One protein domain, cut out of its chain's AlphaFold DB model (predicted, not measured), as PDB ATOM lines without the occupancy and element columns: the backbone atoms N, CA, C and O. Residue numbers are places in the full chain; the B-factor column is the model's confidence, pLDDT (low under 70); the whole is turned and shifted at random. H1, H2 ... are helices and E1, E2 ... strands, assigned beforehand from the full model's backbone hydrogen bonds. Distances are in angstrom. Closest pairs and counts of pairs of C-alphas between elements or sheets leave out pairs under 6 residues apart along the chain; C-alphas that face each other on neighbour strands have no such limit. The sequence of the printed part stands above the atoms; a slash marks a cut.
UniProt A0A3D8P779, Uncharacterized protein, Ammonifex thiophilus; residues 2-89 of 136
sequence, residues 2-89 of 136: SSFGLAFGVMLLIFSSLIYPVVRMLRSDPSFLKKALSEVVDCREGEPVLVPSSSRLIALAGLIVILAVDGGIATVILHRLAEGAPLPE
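AT A GLANCE: This is residues 2 to 89 of the 136 residues of an uncharacterized protein of Ammonifex thiophilus (UniProt A0A3D8P779). Two long helices, H1 and H3, run opposite ways as the long sides of an open, narrow frame; they touch near one end, and the short helix H2 crosses the gap at the other. The hairpin of E1 and E2 prolongs the frame beyond H2. The 88 printed residues hold three named helices and two named strands, in the order H1, H2, E1, E2, H3, with an antiparallel sheet E1 - E2; the class is mostly helix. The whole is extended, a rod spanning 64 by 28 by 11 A, with a radius of gyration of the C-alphas of 19.6 A.

HOW THE PARTS SIT: H1, residues 3 to 28, has a kink of 31 degrees near residue 19. H2, residues 30 to 37, is about perpendicular to H1 at 89 degrees and close but not clearly touching, Leu 26 and Leu 33 having the closest C-alphas, 7.1 A apart. E1, residues 38 to 44, and E2, residues 47 to 52, form an antiparallel hairpin, with N 39 and O 51 at 2.8 A and N 49 and O 42 at 2.8 A, within hydrogen-bond range. H1 is apart from both strands. H3, residues 54 to 82, touches H2 with residues 54 to 57 alone, about perpendicular at 76 degrees; the closest C-alphas, of Leu 37 and Arg 56, are 5.4 A apart. With residues 78 to 82 alone H3 touches residues 3 to 8 of H1, opposite ways at a shallow tilt of 18 degrees; the closest C-alphas, of Phe 4 and Ala 82, are 5.1 A apart. Every O i to N i+4 pair is within hydrogen-bond range in H2 and H3, and 20 of 22 are in H1.

IN THESE COORDINATES: H1 begins at C-alpha 3 (160.171, 164.601, 170.925) and is 37.2 A long. H2 measures 11.0 A, E1 15.7 A and E2 15.9 A. H3, 42.0 A long, ends at C-alpha 82 (160.568, 171.174, 170.005).

THE WHOLE: The C-alphas farthest apart, of Glu 45 and Gly 84, are 64.7 A apart. The printed part has no cut, and the links are tight. The pLDDT is under 70 at residues 2 to 3 and 41 to 48.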
ATOM      1  N   SER A   2     162.287 162.014 174.410       61.66
ATOM      2  CA  SER A   2     161.848 163.395 174.192       61.66
ATOM      3  C   SER A   2     161.641 163.656 172.697       61.66
ATOM      4  O   SER A   2     162.520 163.351 171.891       61.66
ATOM      5  N   SER A   3     160.496 164.230 172.315       68.00
ATOM      6  CA  SER A   3     160.171 164.601 170.925       68.00
ATOM      7  C   SER A   3     161.264 165.458 170.264       68.00
ATOM      8  O   SER A   3     161.475 165.379 169.057       68.00
ATOM      9  N   PHE A   4     162.032 166.192 171.078       70.38
ATOM     10  CA  PHE A   4     163.239 166.921 170.693       70.38
ATOM     11  C   PHE A   4     164.315 166.039 170.044       70.38
ATOM     12  O   PHE A   4     164.824 166.377 168.978       70.38
ATOM     13  N   GLY A   5     164.650 164.893 170.647       75.56
ATOM     14  CA  GLY A   5     165.710 164.020 170.131       75.56
ATOM     15  C   GLY A   5     165.364 163.426 168.766       75.56
ATOM     16  O   GLY A   5     166.238 163.275 167.916       75.56
ATOM     17  N   LEU A   6     164.077 163.150 168.531       78.38
ATOM     18  CA  LEU A   6     163.586 162.665 167.243       78.38
ATOM     19  C   LEU A   6     163.636 163.774 166.184       78.38
ATOM     20  O   LEU A   6     164.183 163.551 165.107       78.38
ATOM     21  N   ALA A   7     163.138 164.975 166.497       73.25
ATOM     22  CA  ALA A   7     163.174 166.114 165.576       73.25
ATOM     23  C   ALA A   7     164.614 166.510 165.199       73.25
ATOM     24  O   ALA A   7     164.921 166.705 164.022       73.25
ATOM     25  N   PHE A   8     165.514 166.550 166.183       78.25
ATOM     26  CA  PHE A   8     166.931 166.834 165.972       78.25
ATOM     27  C   PHE A   8     167.624 165.743 165.141       78.25
ATOM     28  O   PHE A   8     168.379 166.049 164.217       78.25
ATOM     29  N   GLY A   9     167.320 164.467 165.405       81.88
ATOM     30  CA  GLY A   9     167.840 163.343 164.623       81.88
ATOM     31  C   GLY A   9     167.397 163.376 163.157       81.88
ATOM     32  O   GLY A   9     168.223 163.202 162.261       81.88
ATOM     33  N   VAL A  10     166.118 163.664 162.892       82.44
ATOM     34  CA  VAL A  10     165.587 163.803 161.523       82.44
ATOM     35  C   VAL A  10     166.226 164.990 160.802       82.44
ATOM     36  O   VAL A  10     166.610 164.867 159.640       82.44
ATOM     37  N   MET A  11     166.403 166.122 161.485       74.75
ATOM     38  CA  MET A  11     167.072 167.290 160.913       74.75
ATOM     39  C   MET A  11     168.522 166.978 160.538       74.75
ATOM     40  O   MET A  11     168.926 167.282 159.417       74.75
ATOM     41  N   LEU A  12     169.294 166.352 161.431       82.62
ATOM     42  CA  LEU A  12     170.670 165.953 161.127       82.62
ATOM     43  C   LEU A  12     170.723 165.014 159.922       82.62
ATOM     44  O   LEU A  12     171.580 165.197 159.065       82.62
ATOM     45  N   LEU A  13     169.783 164.075 159.803       84.44
ATOM     46  CA  LEU A  13     169.689 163.209 158.627       84.44
ATOM     47  C   LEU A  13     169.401 163.992 157.342       84.44
ATOM     48  O   LEU A  13     170.057 163.743 156.332       84.44
ATOM     49  N   ILE A  14     168.476 164.956 157.365       83.06
ATOM     50  CA  ILE A  14     168.175 165.809 156.202       83.06
ATOM     51  C   ILE A  14     169.398 166.655 155.830       83.06
ATOM     52  O   ILE A  14     169.805 166.686 154.668       83.06
ATOM     53  N   PHE A  15     170.025 167.297 156.816       81.19
ATOM     54  CA  PHE A  15     171.194 168.150 156.613       81.19
ATOM     55  C   PHE A  15     172.385 167.336 156.092       81.19
ATOM     56  O   PHE A  15     173.011 167.707 155.100       81.19
ATOM     57  N   SER A  16     172.656 166.170 156.686       82.00
ATOM     58  CA  SER A  16     173.667 165.231 156.200       82.00
ATOM     59  C   SER A  16     173.335 164.706 154.806       82.00
ATOM     60  O   SER A  16     174.243 164.609 153.991       82.00
ATOM     61  N   SER A  17     172.071 164.426 154.486       85.12
ATOM     62  CA  SER A  17     171.674 163.983 153.145       85.12
ATOM     63  C   SER A  17     171.859 165.065 152.079       85.12
ATOM     64  O   SER A  17     172.121 164.720 150.930       85.12
ATOM     65  N   LEU A  18     171.713 166.344 152.428       80.31
ATOM     66  CA  LEU A  18     171.955 167.474 151.524       80.31
ATOM     67  C   LEU A  18     173.453 167.766 151.365       80.31
ATOM     68  O   LEU A  18     173.922 168.028 150.258       80.31
ATOM     69  N   ILE A  19     174.220 167.676 152.454       82.88
ATOM     70  CA  ILE A  19     175.667 167.932 152.455       82.88
ATOM     71  C   ILE A  19     176.444 166.776 151.822       82.88
ATOM     72  O   ILE A  19     177.421 167.003 151.110       82.88
ATOM     73  N   TYR A  20     176.029 165.532 152.051       85.38
ATOM     74  CA  TYR A  20     176.713 164.336 151.566       85.38
ATOM     75  C   TYR A  20     176.989 164.332 150.052       85.38
ATOM     76  O   TYR A  20     178.144 164.107 149.691       85.38
ATOM     77  N   PRO A  21     176.026 164.598 149.146       80.75
ATOM     78  CA  PRO A  21     176.301 164.638 147.712       80.75
ATOM     79  C   PRO A  21     177.261 165.771 147.344       80.75
ATOM     80  O   PRO A  21     178.118 165.568 146.489       80.75
ATOM     81  N   VAL A  22     177.184 166.920 148.023       78.50
ATOM     82  CA  VAL A  22     178.088 168.060 147.798       78.50
ATOM     83  C   VAL A  22     179.513 167.707 148.222       78.50
ATOM     84  O   VAL A  22     180.451 167.892 147.453       78.50
ATOM     85  N   VAL A  23     179.687 167.126 149.411       81.06
ATOM     86  CA  VAL A  23     180.994 166.679 149.919       81.06
ATOM     87  C   VAL A  23     181.549 165.538 149.074       81.06
ATOM     88  O   VAL A  23     182.744 165.511 148.781       81.06
ATOM     89  N   ARG A  24     180.696 164.602 148.651       81.62
ATOM     90  CA  ARG A  24     181.070 163.517 147.742       81.62
ATOM     91  C   ARG A  24     181.535 164.072 146.401       81.62
ATOM     92  O   ARG A  24     182.586 163.660 145.934       81.62
ATOM     93  N   MET A  25     180.812 165.030 145.828       76.19
ATOM     94  CA  MET A  25     181.195 165.702 144.586       76.19
ATOM     95  C   MET A  25     182.523 166.455 144.741       76.19
ATOM     96  O   MET A  25     183.410 166.286 143.911       76.19
ATOM     97  N   LEU A  26     182.709 167.195 145.840       75.94
ATOM     98  CA  LEU A  26     183.972 167.874 146.153       75.94
ATOM     99  C   LEU A  26     185.150 166.903 146.292       75.94
ATOM    100  O   LEU A  26     186.256 167.213 145.857       75.94
ATOM    101  N   ARG A  27     184.930 165.735 146.909       76.69
ATOM    102  CA  ARG A  27     185.964 164.698 147.052       76.69
ATOM    103  C   ARG A  27     186.263 163.983 145.741       76.69
ATOM    104  O   ARG A  27     187.407 163.604 145.521       76.69
ATOM    105  N   SER A  28     185.251 163.760 144.909       79.06
ATOM    106  CA  SER A  28     185.402 163.050 143.640       79.06
ATOM    107  C   SER A  28     186.054 163.906 142.558       79.06
ATOM    108  O   SER A  28     186.726 163.346 141.698       79.06
ATOM    109  N   ASP A  29     185.897 165.231 142.603       76.19
ATOM    110  CA  ASP A  29     186.505 166.128 141.624       76.19
ATOM    111  C   ASP A  29     187.092 167.395 142.281       76.19
ATOM    112  O   ASP A  29     186.487 168.471 142.249       76.19
ATOM    113  N   PRO A  30     188.305 167.320 142.862       71.00
ATOM    114  CA  PRO A  30     188.973 168.498 143.419       71.00
ATOM    115  C   PRO A  30     189.332 169.530 142.334       71.00
ATOM    116  O   PRO A  30     189.567 170.704 142.642       71.00
ATOM    117  N   SER A  31     189.344 169.125 141.056       72.75
ATOM    118  CA  SER A  31     189.586 170.031 139.933       72.75
ATOM    119  C   SER A  31     188.422 171.002 139.726       72.75
ATOM    120  O   SER A  31     188.647 172.129 139.283       72.75
ATOM    121  N   PHE A  32     187.205 170.619 140.128       77.19
ATOM    122  CA  PHE A  32     186.040 171.500 140.129       77.19
ATOM    123  C   PHE A  32     186.254 172.710 141.040       77.19
ATOM    124  O   PHE A  32     186.054 173.846 140.615       77.19
ATOM    125  N   LEU A  33     186.732 172.484 142.269       73.12
ATOM    126  CA  LEU A  33     186.997 173.567 143.218       73.12
ATOM    127  C   LEU A  33     188.129 174.468 142.715       73.12
ATOM    128  O   LEU A  33     188.031 175.692 142.787       73.12
ATOM    129  N   LYS A  34     189.177 173.856 142.144       74.19
ATOM    130  CA  LYS A  34     190.284 174.590 141.526       74.19
ATOM    131  C   LYS A  34     189.783 175.480 140.387       74.19
ATOM    132  O   LYS A  34     190.159 176.643 140.346       74.19
ATOM    133  N   LYS A  35     188.903 174.982 139.512       77.31
ATOM    134  CA  LYS A  35     188.270 175.759 138.427       77.31
ATOM    135  C   LYS A  35     187.338 176.855 138.951       77.31
ATOM    136  O   LYS A  35     187.359 177.964 138.435       77.31
ATOM    137  N   ALA A  36     186.554 176.578 139.991       77.31
ATOM    138  CA  ALA A  36     185.653 177.563 140.589       77.31
ATOM    139  C   ALA A  36     186.423 178.730 141.234       77.31
ATOM    140  O   ALA A  36     186.030 179.888 141.090       77.31
ATOM    141  N   LEU A  37     187.545 178.431 141.892       79.00
ATOM    142  CA  LEU A  37     188.397 179.411 142.571       79.00
ATOM    143  C   LEU A  37     189.438 180.079 141.666       79.00
ATOM    144  O   LEU A  37     190.077 181.038 142.097       79.00
ATOM    145  N   SER A  38     189.627 179.600 140.436       78.81
ATOM    146  CA  SER A  38     190.591 180.180 139.500       78.81
ATOM    147  C   SER A  38     189.927 181.060 138.456       78.81
ATOM    148  O   SER A  38     188.832 180.785 137.970       78.81
ATOM    149  N   GLU A  39     190.602 182.141 138.106       77.12
ATOM    150  CA  GLU A  39     190.283 182.974 136.957       77.12
ATOM    151  C   GLU A  39     191.112 182.544 135.745       77.12
ATOM    152  O   GLU A  39     192.235 182.059 135.883       77.12
ATOM    153  N   VAL A  40     190.532 182.682 134.553       74.75
ATOM    154  CA  VAL A  40     191.251 182.462 133.296       74.75
ATOM    155  C   VAL A  40     191.937 183.776 132.960       74.75
ATOM    156  O   VAL A  40     191.247 184.762 132.701       74.75
ATOM    157  N   VAL A  41     193.265 183.793 133.023       67.12
ATOM    158  CA  VAL A  41     194.052 185.009 132.765       67.12
ATOM    159  C   VAL A  41     194.439 185.098 131.292       67.12
ATOM    160  O   VAL A  41     194.319 186.165 130.709       67.12
ATOM    161  N   ASP A  42     194.816 183.975 130.676       63.47
ATOM    162  CA  ASP A  42     195.209 183.901 129.267       63.47
ATOM    163  C   ASP A  42     194.921 182.515 128.672       63.47
ATOM    164  O   ASP A  42     194.869 181.510 129.387       63.47
ATOM    165  N   CYS A  43     194.792 182.442 127.346       61.25
ATOM    166  CA  CYS A  43     194.829 181.188 126.592       61.25
ATOM    167  C   CYS A  43     196.196 181.072 125.907       61.25
ATOM    168  O   CYS A  43     196.413 181.666 124.850       61.25
ATOM    169  N   ARG A  44     197.128 180.315 126.496       54.97
ATOM    170  CA  ARG A  44     198.400 179.976 125.836       54.97
ATOM    171  C   ARG A  44     198.236 178.630 125.137       54.97
ATOM    172  O   ARG A  44     197.811 177.670 125.760       54.97
ATOM    173  N   GLU A  45     198.541 178.582 123.839       62.53
ATOM    174  CA  GLU A  45     198.525 177.347 123.027       62.53
ATOM    175  C   GLU A  45     197.193 176.567 123.057       62.53
ATOM    176  O   GLU A  45     197.163 175.350 122.926       62.53
ATOM    177  N   GLY A  46     196.063 177.266 123.210       66.38
ATOM    178  CA  GLY A  46     194.734 176.642 123.243       66.38
ATOM    179  C   GLY A  46     194.331 176.055 124.600       66.38
ATOM    180  O   GLY A  46     193.175 175.658 124.751       66.38
ATOM    181  N   GLU A  47     195.214 176.074 125.604       63.00
ATOM    182  CA  GLU A  47     194.875 175.706 126.978       63.00
ATOM    183  C   GLU A  47     194.656 176.956 127.858       63.00
ATOM    184  O   GLU A  47     195.466 177.891 127.855       63.00
ATOM    185  N   PRO A  48     193.545 177.025 128.618       68.06
ATOM    186  CA  PRO A  48     193.280 178.140 129.519       68.06
ATOM    187  C   PRO A  48     194.222 178.091 130.729       68.06
ATOM    188  O   PRO A  48     194.211 177.137 131.511       68.06
ATOM    189  N   VAL A  49     195.001 179.155 130.927       75.12
ATOM    190  CA  VAL A  49     195.849 179.332 132.107       75.12
ATOM    191  C   VAL A  49     194.973 179.799 133.268       75.12
ATOM    192  O   VAL A  49     194.470 180.924 133.291       75.12
ATOM    193  N   LEU A  50     194.781 178.899 134.231       73.06
ATOM    194  CA  LEU A  50     193.968 179.106 135.426       73.06
ATOM    195  C   LEU A  50     194.845 179.619 136.576       73.06
ATOM    196  O   LEU A  50     195.694 178.881 137.085       73.06
ATOM    197  N   VAL A  51     194.616 180.854 137.015       76.38
ATOM    198  CA  VAL A  51     195.327 181.480 138.143       76.38
ATOM    199  C   VAL A  51     194.379 181.571 139.341       76.38
ATOM    200  O   VAL A  51     193.194 181.840 139.155       76.38
ATOM    201  N   PRO A  52     194.825 181.298 140.580       74.31
ATOM    202  CA  PRO A  52     193.974 181.451 141.759       74.31
ATOM    203  C   PRO A  52     193.477 182.898 141.906       74.31
ATOM    204  O   PRO A  52     194.276 183.830 141.911       74.31
ATOM    205  N   SER A  53     192.163 183.077 142.071       80.56
ATOM    206  CA  SER A  53     191.533 184.390 142.235       80.56
ATOM    207  C   SER A  53     191.165 184.630 143.700       80.56
ATOM    208  O   SER A  53     190.273 183.979 144.255       80.56
ATOM    209  N   SER A  54     191.823 185.600 144.341       80.06
ATOM    210  CA  SER A  54     191.571 185.957 145.748       80.06
ATOM    211  C   SER A  54     190.132 186.434 145.989       80.06
ATOM    212  O   SER A  54     189.563 186.165 147.043       80.06
ATOM    213  N   SER A  55     189.505 187.082 144.999       80.81
ATOM    214  CA  SER A  55     188.108 187.535 145.082       80.81
ATOM    215  C   SER A  55     187.131 186.361 145.196       80.81
ATOM    216  O   SER A  55     186.255 186.355 146.062       80.81
ATOM    217  N   ARG A  56     187.325 185.315 144.381       83.12
ATOM    218  CA  ARG A  56     186.476 184.114 144.404       83.12
ATOM    219  C   ARG A  56     186.655 183.311 145.688       83.12
ATOM    220  O   ARG A  56     185.694 182.732 146.188       83.12
ATOM    221  N   LEU A  57     187.864 183.321 146.249       81.56
ATOM    222  CA  LEU A  57     188.144 182.720 147.550       81.56
ATOM    223  C   LEU A  57     187.413 183.461 148.676       81.56
ATOM    224  O   LEU A  57     186.751 182.820 149.490       81.56
ATOM    225  N   ILE A  58     187.459 184.797 148.693       84.75
ATOM    226  CA  ILE A  58     186.716 185.609 149.672       84.75
ATOM    227  C   ILE A  58     185.202 185.405 149.514       84.75
ATOM    228  O   ILE A  58     184.504 185.270 150.516       84.75
ATOM    229  N   ALA A  59     184.692 185.312 148.283       84.00
ATOM    230  CA  ALA A  59     183.284 185.012 148.031       84.00
ATOM    231  C   ALA A  59     182.878 183.630 148.579       84.00
ATOM    232  O   ALA A  59     181.826 183.503 149.205       84.00
ATOM    233  N   LEU A  60     183.728 182.608 148.413       82.12
ATOM    234  CA  LEU A  60     183.506 181.284 149.000       82.12
ATOM    235  C   LEU A  60     183.527 181.332 150.535       82.12
ATOM    236  O   LEU A  60     182.668 180.735 151.178       82.12
ATOM    237  N   ALA A  61     184.476 182.057 151.130       84.06
ATOM    238  CA  ALA A  61     184.543 182.231 152.579       84.06
ATOM    239  C   ALA A  61     183.290 182.943 153.120       84.06
ATOM    240  O   ALA A  61     182.703 182.493 154.103       84.06
ATOM    241  N   GLY A  62     182.830 183.997 152.441       83.44
ATOM    242  CA  GLY A  62     181.584 184.691 152.768       83.44
ATOM    243  C   GLY A  62     180.364 183.774 152.679       83.44
ATOM    244  O   GLY A  62     179.539 183.766 153.588       83.44
ATOM    245  N   LEU A  63     180.289 182.933 151.643       84.69
ATOM    246  CA  LEU A  63     179.229 181.934 151.498       84.69
ATOM    247  C   LEU A  63     179.207 180.935 152.667       84.69
ATOM    248  O   LEU A  63     178.136 180.612 153.174       84.69
ATOM    249  N   ILE A  64     180.372 180.467 153.126       84.31
ATOM    250  CA  ILE A  64     180.473 179.558 154.282       84.31
ATOM    251  C   ILE A  64     179.953 180.231 155.558       84.31
ATOM    252  O   ILE A  64     179.224 179.603 156.326       84.31
ATOM    253  N   VAL A  65     180.295 181.503 155.777       85.75
ATOM    254  CA  VAL A  65     179.809 182.269 156.936       85.75
ATOM    255  C   VAL A  65     178.290 182.417 156.892       85.75
ATOM    256  O   VAL A  65     177.632 182.185 157.903       85.75
ATOM    257  N   ILE A  66     177.730 182.738 155.725       86.00
ATOM    258  CA  ILE A  66     176.279 182.843 155.530       86.00
ATOM    259  C   ILE A  66     175.585 181.516 155.884       86.00
ATOM    260  O   ILE A  66     174.676 181.502 156.712       86.00
ATOM    261  N   LEU A  67     176.079 180.393 155.352       83.25
ATOM    262  CA  LEU A  67     175.535 179.061 155.649       83.25
ATOM    263  C   LEU A  67     175.625 178.696 157.140       83.25
ATOM    264  O   LEU A  67     174.723 178.053 157.675       83.25
ATOM    265  N   ALA A  68     176.701 179.096 157.821       81.69
ATOM    266  CA  ALA A  68     176.856 178.859 159.254       81.69
ATOM    267  C   ALA A  68     175.826 179.650 160.081       81.69
ATOM    268  O   ALA A  68     175.254 179.111 161.031       81.69
ATOM    269  N   VAL A  69     175.560 180.905 159.703       84.56
ATOM    270  CA  VAL A  69     174.553 181.752 160.358       84.56
ATOM    271  C   VAL A  69     173.148 181.190 160.146       84.56
ATOM    272  O   VAL A  69     172.405 181.042 161.119       84.56
ATOM    273  N   ASP A  70     172.807 180.792 158.918       84.12
ATOM    274  CA  ASP A  70     171.526 180.144 158.611       84.12
ATOM    275  C   ASP A  70     171.337 178.843 159.401       84.12
ATOM    276  O   ASP A  70     170.268 178.601 159.966       84.12
ATOM    277  N   GLY A  71     172.391 178.028 159.513       82.56
ATOM    278  CA  GLY A  71     172.386 176.824 160.347       82.56
ATOM    279  C   GLY A  71     172.129 177.131 161.827       82.56
ATOM    280  O   GLY A  71     171.359 176.424 162.486       82.56
ATOM    281  N   GLY A  72     172.712 178.214 162.346       81.75
ATOM    282  CA  GLY A  72     172.459 178.702 163.703       81.75
ATOM    283  C   GLY A  72     170.999 179.114 163.915       81.75
ATOM    284  O   GLY A  72     170.366 178.664 164.873       81.75
ATOM    285  N   ILE A  73     170.437 179.900 162.992       83.12
ATOM    286  CA  ILE A  73     169.031 180.333 163.028       83.12
ATOM    287  C   ILE A  73     168.094 179.120 162.999       83.12
ATOM    288  O   ILE A  73     167.202 179.007 163.845       83.12
ATOM    289  N   ALA A  74     168.324 178.181 162.076       81.25
ATOM    290  CA  ALA A  74     167.528 176.964 161.955       81.25
ATOM    291  C   ALA A  74     167.538 176.148 163.257       81.25
ATOM    292  O   ALA A  74     166.485 175.712 163.723       81.25
ATOM    293  N   THR A  75     168.706 176.009 163.888       78.62
ATOM    294  CA  THR A  75     168.862 175.265 165.146       78.62
ATOM    295  C   THR A  75     168.066 175.901 166.289       78.62
ATOM    296  O   THR A  75     167.385 175.193 167.030       78.62
ATOM    297  N   VAL A  76     168.090 177.234 166.417       81.25
ATOM    298  CA  VAL A  76     167.330 177.955 167.455       81.25
ATOM    299  C   VAL A  76     165.821 177.824 167.240       81.25
ATOM    300  O   VAL A  76     165.089 177.563 168.196       81.25
ATOM    301  N   ILE A  77     165.349 177.966 165.998       81.50
ATOM    302  CA  ILE A  77     163.926 177.807 165.656       81.50
ATOM    303  C   ILE A  77     163.449 176.396 166.002       81.50
ATOM    304  O   ILE A  77     162.415 176.232 166.646       81.50
ATOM    305  N   LEU A  78     164.222 175.379 165.622       75.12
ATOM    306  CA  LEU A  78     163.907 173.978 165.897       75.12
ATOM    307  C   LEU A  78     163.914 173.657 167.388       75.12
ATOM    308  O   LEU A  78     163.036 172.931 167.849       75.12
ATOM    309  N   HIS A  79     164.855 174.222 168.148       76.19
ATOM    310  CA  HIS A  79     164.880 174.062 169.597       76.19
ATOM    311  C   HIS A  79     163.595 174.586 170.235       76.19
ATOM    312  O   HIS A  79     162.940 173.875 170.992       76.19
ATOM    313  N   ARG A  80     163.180 175.800 169.862       77.56
ATOM    314  CA  ARG A  80     161.947 176.416 170.372       77.56
ATOM    315  C   ARG A  80     160.696 175.661 169.933       77.56
ATOM    316  O   ARG A  80     159.806 175.449 170.751       77.56
ATOM    317  N   LEU A  81     160.659 175.196 168.684       79.19
ATOM    318  CA  LEU A  81     159.562 174.384 168.161       79.19
ATOM    319  C   LEU A  81     159.424 173.061 168.927       79.19
ATOM    320  O   LEU A  81     158.317 172.638 169.248       79.19
ATOM    321  N   ALA A  82     160.547 172.423 169.255       75.56
ATOM    322  CA  ALA A  82     160.568 171.174 170.005       75.56
ATOM    323  C   ALA A  82     160.219 171.347 171.494       75.56
ATOM    324  O   ALA A  82     159.697 170.416 172.105       75.56
ATOM    325  N   GLU A  83     160.463 172.527 172.064       80.44
ATOM    326  CA  GLU A  83     160.011 172.906 173.410       80.44
ATOM    327  C   GLU A  83     158.540 173.355 173.449       80.44
ATOM    328  O   GLU A  83     158.007 173.608 174.527       80.44
ATOM    329  N   GLY A  84     157.874 173.476 172.293       76.38
ATOM    330  CA  GLY A  84     156.532 174.060 172.199       76.38
ATOM    331  C   GLY A  84     156.493 175.543 172.588       76.38
ATOM    332  O   GLY A  84     155.428 176.081 172.885       76.38
ATOM    333  N   ALA A  85     157.653 176.201 172.613       76.44
ATOM    334  CA  ALA A  85     157.787 177.609 172.932       76.44
ATOM    335  C   ALA A  85     157.407 178.469 171.712       76.44
ATOM    336  O   ALA A  85     157.590 178.037 170.568       76.44
ATOM    337  N   PRO A  86     156.914 179.702 171.922       78.62
ATOM    338  CA  PRO A  86     156.662 180.620 170.820       78.62
ATOM    339  C   PRO A  86     157.947 180.858 170.015       78.62
ATOM    340  O   PRO A  86     159.041 180.965 170.583       78.62
ATOM    341  N   LEU A  87     157.809 180.925 168.687       77.00
ATOM    342  CA  LEU A  87     158.936 181.206 167.807       77.00
ATOM    343  C   LEU A  87     159.493 182.607 168.105       77.00
ATOM    344  O   LEU A  87     158.716 183.534 168.348       77.00
ATOM    345  N   PRO A  88     160.825 182.779 168.083       73.50
ATOM    346  CA  PRO A  88     161.431 184.090 168.242       73.50
ATOM    347  C   PRO A  88     160.991 185.017 167.103       73.50
ATOM    348  O   PRO A  88     160.835 184.580 165.962       73.50
ATOM    349  N   GLU A  89     160.819 186.302 167.414       76.12
ATOM    350  CA  GLU A  89     160.514 187.323 166.414       76.12
ATOM    351  C   GLU A  89     161.607 187.351 165.339       76.12
ATOM    352  O   GLU A  89     162.755 187.735 165.582       76.12
TER     353      GLU A  89